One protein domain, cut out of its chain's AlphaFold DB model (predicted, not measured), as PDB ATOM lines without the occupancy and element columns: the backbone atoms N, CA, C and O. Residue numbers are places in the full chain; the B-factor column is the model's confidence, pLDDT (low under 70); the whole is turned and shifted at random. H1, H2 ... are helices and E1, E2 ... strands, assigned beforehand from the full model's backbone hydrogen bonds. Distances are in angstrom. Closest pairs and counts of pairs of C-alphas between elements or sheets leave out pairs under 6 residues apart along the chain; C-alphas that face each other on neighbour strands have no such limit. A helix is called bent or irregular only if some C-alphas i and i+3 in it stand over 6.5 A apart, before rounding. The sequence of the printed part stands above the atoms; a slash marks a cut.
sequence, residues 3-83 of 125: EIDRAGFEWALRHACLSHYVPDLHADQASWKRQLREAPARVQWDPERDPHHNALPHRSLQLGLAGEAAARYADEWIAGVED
ATOM      1  N   GLU A   3     -45.397  23.607 -24.275       94.50
ATOM      2  CA  GLU A   3     -46.435  24.444 -24.852       94.50
ATOM      3  C   GLU A   3     -46.310  25.828 -24.231       94.50
ATOM      4  O   GLU A   3     -46.291  25.963 -23.005       94.50
ATOM      5  N   ILE A   4     -46.208  26.851 -25.074       95.12
ATOM      6  CA  ILE A   4     -46.123  28.238 -24.625       95.12
ATOM      7  C   ILE A   4     -47.351  29.019 -25.041       95.12
ATOM      8  O   ILE A   4     -47.920  28.804 -26.116       95.12
ATOM      9  N   ASP A   5     -47.737  29.957 -24.189       95.31
ATOM     10  CA  ASP A   5     -48.803  30.881 -24.498       95.31
ATOM     11  C   ASP A   5     -48.439  31.735 -25.731       95.31
ATOM     12  O   ASP A   5     -47.291  32.138 -25.965       95.31
ATOM     13  N   ARG A   6     -49.451  32.000 -26.562       95.06
ATOM     14  CA  ARG A   6     -49.279  32.734 -27.817       95.06
ATOM     15  C   ARG A   6     -48.803  34.174 -27.596       95.06
ATOM     16  O   ARG A   6     -48.013  34.677 -28.391       95.06
ATOM     17  N   ALA A   7     -49.298  34.844 -26.559       95.38
ATOM     18  CA  ALA A   7     -48.961  36.237 -26.294       95.38
ATOM     19  C   ALA A   7     -47.500  36.382 -25.841       95.38
ATOM     20  O   ALA A   7     -46.828  37.316 -26.272       95.38
ATOM     21  N   GLY A   8     -46.990  35.441 -25.046       96.31
ATOM     22  CA  GLY A   8     -45.597  35.329 -24.632       96.31
ATOM     23  C   GLY A   8     -44.671  35.081 -25.816       96.31
ATOM     24  O   GLY A   8     -43.671  35.783 -25.973       96.31
ATOM     25  N   PHE A   9     -45.044  34.171 -26.724       95.75
ATOM     26  CA  PHE A   9     -44.285  33.957 -27.960       95.75
ATOM     27  C   PHE A   9     -44.229  35.213 -28.843       95.75
ATOM     28  O   PHE A   9     -43.149  35.637 -29.258       95.75
ATOM     29  N   GLU A  10     -45.374  35.853 -29.101       96.06
ATOM     30  CA  GLU A  10     -45.417  37.093 -29.883       96.06
ATOM     31  C   GLU A  10     -44.664  38.237 -29.190       96.06
ATOM     32  O   GLU A  10     -43.989  39.023 -29.857       96.06
ATOM     33  N   TRP A  11     -44.734  38.327 -27.858       96.50
ATOM     34  CA  TRP A  11     -43.951  39.284 -27.084       96.50
ATOM     35  C   TRP A  11     -42.456  39.051 -27.306       96.50
ATOM     36  O   TRP A  11     -41.746  40.002 -27.628       96.50
ATOM     37  N   ALA A  12     -41.983  37.806 -27.226       97.25
ATOM     38  CA  ALA A  12     -40.572  37.490 -27.427       97.25
ATOM     39  C   ALA A  12     -40.099  37.864 -28.838       97.25
ATOM     40  O   ALA A  12     -39.025  38.441 -28.982       97.25
ATOM     41  N   LEU A  13     -40.920  37.624 -29.866       96.75
ATOM     42  CA  LEU A  13     -40.615  38.042 -31.238       96.75
ATOM     43  C   LEU A  13     -40.539  39.567 -31.383       96.75
ATOM     44  O   LEU A  13     -39.607  40.068 -31.999       96.75
ATOM     45  N   ARG A  14     -41.465  40.325 -30.783       96.12
ATOM     46  CA  ARG A  14     -41.452  41.803 -30.843       96.12
ATOM     47  C   ARG A  14     -40.251  42.439 -30.143       96.12
ATOM     48  O   ARG A  14     -39.898  43.568 -30.468       96.12
ATOM     49  N   HIS A  15     -39.671  41.748 -29.166       96.50
ATOM     50  CA  HIS A  15     -38.524  42.225 -28.388       96.50
ATOM     51  C   HIS A  15     -37.217  41.543 -28.812       96.50
ATOM     52  O   HIS A  15     -36.205  41.647 -28.112       96.50
ATOM     53  N   ALA A  16     -37.222  40.829 -29.939       96.94
ATOM     54  CA  ALA A  16     -36.041  40.156 -30.434       96.94
ATOM     55  C   ALA A  16     -35.137  41.084 -31.252       96.94
ATOM     56  O   ALA A  16     -35.575  42.022 -31.912       96.94
ATOM     57  N   CYS A  17     -33.844  40.775 -31.244       96.12
ATOM     58  CA  CYS A  17     -32.864  41.345 -32.162       96.12
ATOM     59  C   CYS A  17     -32.246  40.232 -33.019       96.12
ATOM     60  O   CYS A  17     -32.051  39.110 -32.541       96.12
ATOM     61  N   LEU A  18     -31.909  40.525 -34.277       96.62
ATOM     62  CA  LEU A  18     -31.199  39.567 -35.122       96.62
ATOM     63  C   LEU A  18     -29.809  39.261 -34.556       96.62
ATOM     64  O   LEU A  18     -29.047  40.158 -34.189       96.62
ATOM     65  N   SER A  19     -29.448  37.977 -34.535       94.81
ATOM     66  CA  SER A  19     -28.151  37.502 -34.040       94.81
ATOM     67  C   SER A  19     -26.964  37.918 -34.917       94.81
ATOM     68  O   SER A  19     -25.812  37.766 -34.506       94.81
ATOM     69  N   HIS A  20     -27.228  38.482 -36.099       94.19
ATOM     70  CA  HIS A  20     -26.239  38.998 -37.036       94.19
ATOM     71  C   HIS A  20     -26.665  40.357 -37.604       94.19
ATOM     72  O   HIS A  20     -27.845  40.702 -37.648       94.19
ATOM     73  N   TYR A  21     -25.677  41.129 -38.053       94.38
ATOM     74  CA  TYR A  21     -25.904  42.420 -38.687       94.38
ATOM     75  C   TYR A  21     -26.436  42.245 -40.113       94.38
ATOM     76  O   TYR A  21     -25.783  41.630 -40.954       94.38
ATOM     77  N   VAL A  22     -27.589  42.852 -40.376       94.19
ATOM     78  CA  VAL A  22     -28.212  42.988 -41.701       94.19
ATOM     79  C   VAL A  22     -28.244  44.472 -42.081       94.19
ATOM     80  O   VAL A  22     -28.909  45.226 -41.370       94.19
ATOM     81  N   PRO A  23     -27.553  44.912 -43.150       91.81
ATOM     82  CA  PRO A  23     -27.490  46.326 -43.534       91.81
ATOM     83  C   PRO A  23     -28.854  46.978 -43.793       91.81
ATOM     84  O   PRO A  23     -29.046  48.133 -43.437       91.81
ATOM     85  N   ASP A  24     -29.807  46.236 -44.361       91.94
ATOM     86  CA  ASP A  24     -31.126  46.776 -44.718       91.94
ATOM     87  C   ASP A  24     -32.056  46.950 -43.505       91.94
ATOM     88  O   ASP A  24     -33.023  47.708 -43.562       91.94
ATOM     89  N   LEU A  25     -31.749  46.284 -42.385       90.19
ATOM     90  CA  LEU A  25     -32.546  46.326 -41.151       90.19
ATOM     91  C   LEU A  25     -31.887  47.124 -40.022       90.19
ATOM     92  O   LEU A  25     -32.559  47.522 -39.072       90.19
ATOM     93  N   HIS A  26     -30.576  47.360 -40.094       92.44
ATOM     94  CA  HIS A  26     -29.829  48.035 -39.040       92.44
ATOM     95  C   HIS A  26     -29.081  49.240 -39.595       92.44
ATOM     96  O   HIS A  26     -28.346  49.127 -40.569       92.44
ATOM     97  N   ALA A  27     -29.196  50.377 -38.906       90.56
ATOM     98  CA  ALA A  27     -28.529  51.613 -39.306       90.56
ATOM     99  C   ALA A  27     -26.999  51.466 -39.382       90.56
ATOM    100  O   ALA A  27     -26.382  51.899 -40.353       90.56
ATOM    101  N   ASP A  28     -26.389  50.862 -38.356       95.50
ATOM    102  CA  ASP A  28     -24.957  50.588 -38.317       95.50
ATOM    103  C   ASP A  28     -24.608  49.432 -37.355       95.50
ATOM    104  O   ASP A  28     -25.415  48.970 -36.541       95.50
ATOM    105  N   GLN A  29     -23.373  48.929 -37.444       95.44
ATOM    106  CA  GLN A  29     -22.927  47.811 -36.605       95.44
ATOM    107  C   GLN A  29     -22.860  48.159 -35.111       95.44
ATOM    108  O   GLN A  29     -22.999  47.264 -34.275       95.44
ATOM    109  N   ALA A  30     -22.589  49.414 -34.745       96.56
ATOM    110  CA  ALA A  30     -22.490  49.821 -33.348       96.56
ATOM    111  C   ALA A  30     -23.883  49.901 -32.704       96.56
ATOM    112  O   ALA A  30     -24.060  49.410 -31.586       96.56
ATOM    113  N   SER A  31     -24.876  50.439 -33.418       94.31
ATOM    114  CA  SER A  31     -26.274  50.459 -32.991       94.31
ATOM    115  C   SER A  31     -26.827  49.044 -32.842       94.31
ATOM    116  O   SER A  31     -27.407  48.736 -31.802       94.31
ATOM    117  N   TRP A  32     -26.575  48.163 -33.818       96.25
ATOM    118  CA  TRP A  32     -26.970  46.752 -33.751       96.25
ATOM    119  C   TRP A  32     -26.332  46.036 -32.556       96.25
ATOM    120  O   TRP A  32     -27.030  45.393 -31.779       96.25
ATOM    121  N   LYS A  33     -25.020  46.194 -32.328       96.50
ATOM    122  CA  LYS A  33     -24.341  45.580 -31.170       96.50
ATOM    123  C   LYS A  33     -24.925  46.033 -29.835       96.50
ATOM    124  O   LYS A  33     -24.954  45.237 -28.899       96.50
ATOM    125  N   ARG A  34     -25.353  47.296 -29.722       95.50
ATOM    126  CA  ARG A  34     -26.033  47.803 -28.522       95.50
ATOM    127  C   ARG A  34     -27.404  47.145 -28.359       95.50
ATOM    128  O   ARG A  34     -27.645  46.544 -27.320       95.50
ATOM    129  N   GLN A  35     -28.225  47.150 -29.411       93.75
ATOM    130  CA  GLN A  35     -29.535  46.488 -29.414       93.75
ATOM    131  C   GLN A  35     -29.424  44.997 -29.068       93.75
ATOM    132  O   GLN A  35     -30.148  44.512 -28.214       93.75
ATOM    133  N   LEU A  36     -28.468  44.271 -29.652       94.50
ATOM    134  CA  LEU A  36     -28.253  42.843 -29.393       94.50
ATOM    135  C   LEU A  36     -27.888  42.533 -27.928       94.50
ATOM    136  O   LEU A  36     -28.173  41.440 -27.429       94.50
ATOM    137  N   ARG A  37     -27.207  43.460 -27.242       94.25
ATOM    138  CA  ARG A  37     -26.856  43.318 -25.819       94.25
ATOM    139  C   ARG A  37     -28.045  43.574 -24.903       94.25
ATOM    140  O   ARG A  37     -28.117  42.949 -23.853       94.25
ATOM    141  N   GLU A  38     -28.916  44.496 -25.290       94.88
ATOM    142  CA  GLU A  38     -30.074  44.926 -24.503       94.88
ATOM    143  C   GLU A  38     -31.308  44.050 -24.755       94.88
ATOM    144  O   GLU A  38     -32.131  43.889 -23.858       94.88
ATOM    145  N   ALA A  39     -31.429  43.462 -25.949       96.31
ATOM    146  CA  ALA A  39     -32.591  42.682 -26.345       96.31
ATOM    147  C   ALA A  39     -32.755  41.424 -25.470       96.31
ATOM    148  O   ALA A  39     -31.821  40.616 -25.369       96.31
ATOM    149  N   PRO A  40     -33.944  41.211 -24.879       97.25
ATOM    150  CA  PRO A  40     -34.226  40.038 -24.058       97.25
ATOM    151  C   PRO A  40     -34.460  38.778 -24.907       97.25
ATOM    152  O   PRO A  40     -34.450  37.666 -24.387       97.25
ATOM    153  N   ALA A  41     -34.626  38.923 -26.222       97.81
ATOM    154  CA  ALA A  41     -34.717  37.809 -27.151       97.81
ATOM    155  C   ALA A  41     -33.801  38.012 -28.363       97.81
ATOM    156  O   ALA A  41     -33.429  39.131 -28.728       97.81
ATOM    157  N   ARG A  42     -33.411  36.908 -28.999       97.19
ATOM    158  CA  ARG A  42     -32.562  36.903 -30.191       97.19
ATOM    159  C   ARG A  42     -33.106  35.952 -31.229       97.19
ATOM    160  O   ARG A  42     -33.445  34.824 -30.893       97.19
ATOM    161  N   VAL A  43     -33.126  36.389 -32.479       97.50
ATOM    162  CA  VAL A  43     -33.542  35.557 -33.609       97.50
ATOM    163  C   VAL A  43     -32.356  35.234 -34.493       97.50
ATOM    164  O   VAL A  43     -31.573  36.110 -34.865       97.50
ATOM    165  N   GLN A  44     -32.259  33.963 -34.854       95.88
ATOM    166  CA  GLN A  44     -31.328  33.451 -35.839       95.88
ATOM    167  C   GLN A  44     -32.097  32.631 -36.872       95.88
ATOM    168  O   GLN A  44     -32.933  31.809 -36.514       95.88
ATOM    169  N   TRP A  45     -31.823  32.862 -38.153       94.88
ATOM    170  CA  TRP A  45     -32.389  32.065 -39.238       94.88
ATOM    171  C   TRP A  45     -31.406  30.973 -39.630       94.88
ATOM    172  O   TRP A  45     -30.489  31.221 -40.418       94.88
ATOM    173  N   ASP A  46     -31.595  29.780 -39.087       94.19
ATOM    174  CA  ASP A  46     -30.729  28.635 -39.350       94.19
ATOM    175  C   ASP A  46     -31.228  27.795 -40.525       94.19
ATOM    176  O   ASP A  46     -32.410  27.849 -40.862       94.19
ATOM    177  N   PRO A  47     -30.346  27.043 -41.208       94.00
ATOM    178  CA  PRO A  47     -30.788  26.071 -42.199       94.00
ATOM    179  C   PRO A  47     -31.711  25.047 -41.539       94.00
ATOM    180  O   PRO A  47     -31.296  24.401 -40.574       94.00
ATOM    181  N   GLU A  48     -32.914  24.876 -42.086       94.19
ATOM    182  CA  GLU A  48     -33.772  23.754 -41.704       94.19
ATOM    183  C   GLU A  48     -33.119  22.451 -42.173       94.19
ATOM    184  O   GLU A  48     -32.340  22.455 -43.139       94.19
ATOM    185  N   ARG A  49     -33.374  21.339 -41.482       92.69
ATOM    186  CA  ARG A  49     -32.717  20.067 -41.774       92.69
ATOM    187  C   ARG A  49     -33.690  18.911 -41.911       92.69
ATOM    188  O   ARG A  49     -34.645  18.783 -41.159       92.69
ATOM    189  N   ASP A  50     -33.391  18.031 -42.860       89.81
ATOM    190  CA  ASP A  50     -34.103  16.762 -42.998       89.81
ATOM    191  C   ASP A  50     -33.713  15.767 -41.873       89.81
ATOM    192  O   ASP A  50     -32.766  16.018 -41.114       89.81
ATOM    193  N   PRO A  51     -34.383  14.604 -41.754       87.44
ATOM    194  CA  PRO A  51     -34.039  13.589 -40.749       87.44
ATOM    195  C   PRO A  51     -32.612  13.016 -40.853       87.44
ATOM    196  O   PRO A  51     -32.132  12.382 -39.915       87.44
ATOM    197  N   HIS A  52     -31.915  13.237 -41.970       87.69
ATOM    198  CA  HIS A  52     -30.503  12.894 -42.161       87.69
ATOM    199  C   HIS A  52     -29.554  14.062 -41.854       87.69
ATOM    200  O   HIS A  52     -28.342  13.943 -42.035       87.69
ATOM    201  N   HIS A  53     -30.092  15.170 -41.350       88.25
ATOM    202  CA  HIS A  53     -29.406  16.416 -41.036       88.25
ATOM    203  C   HIS A  53     -28.863  17.167 -42.266       88.25
ATOM    204  O   HIS A  53     -28.017  18.057 -42.109       88.25
ATOM    205  N   ASN A  54     -29.339  16.874 -43.479       92.75
ATOM    206  CA  ASN A  54     -29.011  17.668 -44.665       92.75
ATOM    207  C   ASN A  54     -29.770  18.994 -44.634       92.75
ATOM    208  O   ASN A  54     -30.909  19.043 -44.186       92.75
ATOM    209  N   ALA A  55     -29.151  20.069 -45.125       95.44
ATOM    210  CA  ALA A  55     -29.805  21.374 -45.188       95.44
ATOM    211  C   ALA A  55     -30.921  21.399 -46.248       95.44
ATOM    212  O   ALA A  55     -30.722  20.961 -47.382       95.44
ATOM    213  N   LEU A  56     -32.065  21.967 -45.880       94.06
ATOM    214  CA  LEU A  56     -33.228  22.185 -46.731       94.06
ATOM    215  C   LEU A  56     -33.194  23.587 -47.379       94.06
ATOM    216  O   LEU A  56     -32.445  24.462 -46.938       94.06
ATOM    217  N   PRO A  57     -33.979  23.832 -48.452       94.56
ATOM    218  CA  PRO A  57     -33.962  25.109 -49.180       94.56
ATOM    219  C   PRO A  57     -34.643  26.265 -48.430       94.56
ATOM    220  O   PRO A  57     -34.689  27.383 -48.938       94.56
ATOM    221  N   HIS A  58     -35.187  26.005 -47.243       92.06
ATOM    222  CA  HIS A  58     -35.794  26.996 -46.365       92.06
ATOM    223  C   HIS A  58     -35.060  27.043 -45.019       92.06
ATOM    224  O   HIS A  58     -34.221  26.196 -44.707       92.06
ATOM    225  N   ARG A  59     -35.343  28.088 -44.243       93.62
ATOM    226  CA  ARG A  59     -34.707  28.344 -42.951       93.62
ATOM    227  C   ARG A  59     -35.723  28.284 -41.825       93.62
ATOM    228  O   ARG A  59     -36.860  28.719 -42.002       93.62
ATOM    229  N   SER A  60     -35.266  27.837 -40.667       93.56
ATOM    230  CA  SER A  60     -36.022  27.831 -39.419       93.56
ATOM    231  C   SER A  60     -35.679  29.073 -38.610       93.56
ATOM    232  O   SER A  60     -34.534  29.533 -38.595       93.56
ATOM    233  N   LEU A  61     -36.670  29.604 -37.900       93.75
ATOM    234  CA  LEU A  61     -36.453  30.643 -36.904       93.75
ATOM    235  C   LEU A  61     -36.026  29.982 -35.591       93.75
ATOM    236  O   LEU A  61     -36.813  29.279 -34.962       93.75
ATOM    237  N   GLN A  62     -34.802  30.250 -35.148       95.56
ATOM    238  CA  GLN A  62     -34.342  29.924 -33.806       95.56
ATOM    239  C   GLN A  62     -34.472  31.157 -32.909       95.56
ATOM    240  O   GLN A  62     -33.880  32.205 -33.180       95.56
ATOM    241  N   LEU A  63     -35.239  31.019 -31.826       96.25
ATOM    242  CA  LEU A  63     -35.466  32.065 -30.833       96.25
ATOM    243  C   LEU A  63     -34.681  31.753 -29.553       96.25
ATOM    244  O   LEU A  63     -34.987  30.801 -28.838       96.25
ATOM    245  N   GLY A  64     -33.666  32.559 -29.259       96.50
ATOM    246  CA  GLY A  64     -32.934  32.523 -27.996       96.50
ATOM    247  C   GLY A  64     -33.532  33.503 -26.990       96.50
ATOM    248  O   GLY A  64     -33.712  34.673 -27.318       96.50
ATOM    249  N   LEU A  65     -33.803  33.046 -25.768       97.06
ATOM    250  CA  LEU A  65     -34.351  33.869 -24.685       97.06
ATOM    251  C   LEU A  65     -33.273  34.178 -23.641       97.06
ATOM    252  O   LEU A  65     -32.489  33.307 -23.268       97.06
ATOM    253  N   ALA A  66     -33.238  35.420 -23.163       94.81
ATOM    254  CA  ALA A  66     -32.307  35.894 -22.147       94.81
ATOM    255  C   ALA A  66     -32.969  36.937 -21.234       94.81
ATOM    256  O   ALA A  66     -34.005  37.514 -21.562       94.81
ATOM    257  N   GLY A  67     -32.361  37.197 -20.073       93.56
ATOM    258  CA  GLY A  67     -32.845  38.222 -19.144       93.56
ATOM    259  C   GLY A  67     -34.320  38.026 -18.778       93.56
ATOM    260  O   GLY A  67     -34.718  36.934 -18.374       93.56
ATOM    261  N   GLU A  68     -35.130  39.072 -18.953       96.56
ATOM    262  CA  GLU A  68     -36.560  39.024 -18.623       96.56
ATOM    263  C   GLU A  68     -37.349  38.005 -19.454       96.56
ATOM    264  O   GLU A  68     -38.278  37.404 -18.924       96.56
ATOM    265  N   ALA A  69     -36.972  37.747 -20.711       97.31
ATOM    266  CA  ALA A  69     -37.699  36.784 -21.534       97.31
ATOM    267  C   ALA A  69     -37.521  35.359 -21.005       97.31
ATOM    268  O   ALA A  69     -38.458  34.572 -21.031       97.31
ATOM    269  N   ALA A  70     -36.326  35.030 -20.502       97.12
ATOM    270  CA  ALA A  70     -36.059  33.720 -19.915       97.12
ATOM    271  C   ALA A  70     -36.833  33.518 -18.601       97.12
ATOM    272  O   ALA A  70     -37.373  32.436 -18.380       97.12
ATOM    273  N   ALA A  71     -36.920  34.558 -17.764       97.06
ATOM    274  CA  ALA A  71     -37.704  34.520 -16.529       97.06
ATOM    275  C   ALA A  71     -39.203  34.360 -16.826       97.06
ATOM    276  O   ALA A  71     -39.827  33.417 -16.352       97.06
ATOM    277  N   ARG A  72     -39.761  35.207 -17.700       97.56
ATOM    278  CA  ARG A  72     -41.173  35.119 -18.100       97.56
ATOM    279  C   ARG A  72     -41.507  33.800 -18.786       97.56
ATOM    280  O   ARG A  72     -42.560  33.234 -18.529       97.56
ATOM    281  N   TYR A  73     -40.610  33.272 -19.617       96.94
ATOM    282  CA  TYR A  73     -40.799  31.948 -20.206       96.94
ATOM    283  C   TYR A  73     -40.985  30.878 -19.130       96.94
ATOM    284  O   TYR A  73     -41.930  30.101 -19.209       96.94
ATOM    285  N   ALA A  74     -40.107  30.856 -18.125       95.31
ATOM    286  CA  ALA A  74     -40.141  29.849 -17.072       95.31
ATOM    287  C   ALA A  74     -41.346  30.005 -16.132       95.31
ATOM    288  O   ALA A  74     -41.947  29.000 -15.752       95.31
ATOM    289  N   ASP A  75     -41.688  31.243 -15.776       95.94
ATOM    290  CA  ASP A  75     -42.647  31.530 -14.707       95.94
ATOM    291  C   ASP A  75     -44.069  31.819 -15.218       95.94
ATOM    292  O   ASP A  75     -45.037  31.609 -14.487       95.94
ATOM    293  N   GLU A  76     -44.213  32.312 -16.452       96.56
ATOM    294  CA  GLU A  76     -45.474  32.864 -16.967       96.56
ATOM    295  C   GLU A  76     -45.966  32.180 -18.249       96.56
ATOM    296  O   GLU A  76     -47.169  31.968 -18.389       96.56
ATOM    297  N   TRP A  77     -45.076  31.856 -19.195       97.81
ATOM    298  CA  TRP A  77     -45.510  31.466 -20.545       97.81
ATOM    299  C   TRP A  77     -45.743  29.971 -20.737       97.81
ATOM    300  O   TRP A  77     -46.475  29.597 -21.653       97.81
ATOM    301  N   ILE A  78     -45.123  29.100 -19.933       97.00
ATOM    302  CA  ILE A  78     -45.301  27.647 -20.071       97.00
ATOM    303  C   ILE A  78     -46.725  27.264 -19.647       97.00
ATOM    304  O   ILE A  78     -47.078  27.303 -18.472       97.00
ATOM    305  N   ALA A  79     -47.527  26.837 -20.621       96.38
ATOM    306  CA  ALA A  79     -48.884  26.339 -20.417       96.38
ATOM    307  C   ALA A  79     -48.925  24.821 -20.176       96.38
ATOM    308  O   ALA A  79     -49.853  24.314 -19.546       96.38
ATOM    309  N   GLY A  80     -47.918  24.091 -20.660       95.94
ATOM    310  CA  GLY A  80     -47.846  22.639 -20.551       95.94
ATOM    311  C   GLY A  80     -46.474  22.095 -20.927       95.94
ATOM    312  O   GLY A  80     -45.682  22.757 -21.597       95.94
ATOM    313  N   VAL A  81     -46.180  20.877 -20.476       95.19
ATOM    314  CA  VAL A  81     -44.970  20.145 -20.858       95.19
ATOM    315  C   VAL A  81     -45.349  18.708 -21.173       95.19
ATOM    316  O   VAL A  81     -45.879  17.998 -20.322       95.19
ATOM    317  N   GLU A  82     -45.036  18.281 -22.390       94.94
ATOM    318  CA  GLU A  82     -45.222  16.912 -22.861       94.94
ATOM    319  C   GLU A  82     -43.866  16.218 -23.009       94.94
ATOM    320  O   GLU A  82     -42.901  16.808 -23.509       94.94
ATOM    321  N   ASP A  83     -43.771  14.954 -22.600       95.69
ATOM    322  CA  ASP A  83     -42.594  14.144 -22.902       95.69
ATOM    323  C   ASP A  83     -42.651  13.647 -24.351       95.69
ATOM    324  O   ASP A  83     -43.437  12.774 -24.707       95.69
TER     325      ASP A  83
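Overview. This is residues 3 to 83 of the 125 residues of an uncharacterized protein of Streptomyces roseochromogenus subsp. oscitans DS 12.976 (UniProt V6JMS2). The shape is that of a T: the long hairpin of E2 and E3 makes the stem, and helices at the root of that hairpin make the crossbar. In one arm of the crossbar H1 and H3 are side by side, with E4 at its far end; the other arm holds H2 and the loop before it, and short E1 adds a third strand at the root. The 81 printed residues include three named helices and four named strands, in the order H1 E1 H2 E2 E3 H3 E4. The sheet, in the order E1 E2 E3, is mixed, and the class is mixed, helices and strands. The whole is loose, with a radius of gyration of the C-alphas of 14.8 A, and flat, spanning 42 by 35 by 16 A.

Arrangement. Residues 3 to 4 pair antiparallel with residues 78 to 80 of E4, residues 78 to 81, which pairs with no named strand. H1, residues 6 to 14, touches H3, residues 68 to 77, at a shallow tilt of 10 degrees, opposite ways; their closest C-alphas, those of Gly 8 and Trp 77, are 5.6 A apart. H1 is on the sheet of E1, residues 16 to 18, E2, residues 41 to 49, and E3, residues 55 to 65; it stands up from it at 54 degrees, with a height over the sheet of 9.8 A. E1 and E2 are parallel neighbours, with N 17 and O 41 within hydrogen-bond range at 3.0 A. H2, residues 29 to 38, only grazes the sheet with its residues 32 to 38; the closest C-alphas of E1 and H2, those of Cys 17 and Leu 36, are 5.6 A apart. E1, H2 and E2 form a strand-helix-strand unit, two parallel neighbour strands with a helix between, and its crossover is right-handed. E2 and E3 form an antiparallel hairpin, with N 42 and O 64 at 2.8 A and N 56 and O 48 at 2.8 A. H3 only grazes the sheet with its residues 68 to 73. H2 and H3 are apart. In H1 and H2 every O i to N i+4 pair is within hydrogen-bond range; in H3 5 of 6 are.

Along the chain. H1 begins at C-alpha 6 (-49.279, 32.734, -27.817) and is 12.4 A long; E1 is 6.8 A and H2 14.3 A. E2, 23.1 A, bends by 51 degrees at residue 45, and E3, 24.4 A, bends by 95 degrees at residue 58. H3, 11.9 A, is irregular, but only just: C-alphas 74 and 77 are 6.6 A apart. E4, 7.6 A, ends at C-alpha 81 (-44.970, 20.145, -20.858).

Size, cuts and confidence. The two C-alphas farthest apart, those of Asp 28 and Asp 83, are 43.3 A apart. The printed part has no cut and no long link. Its mean pLDDT is 94.9, and no printed residue is under 70.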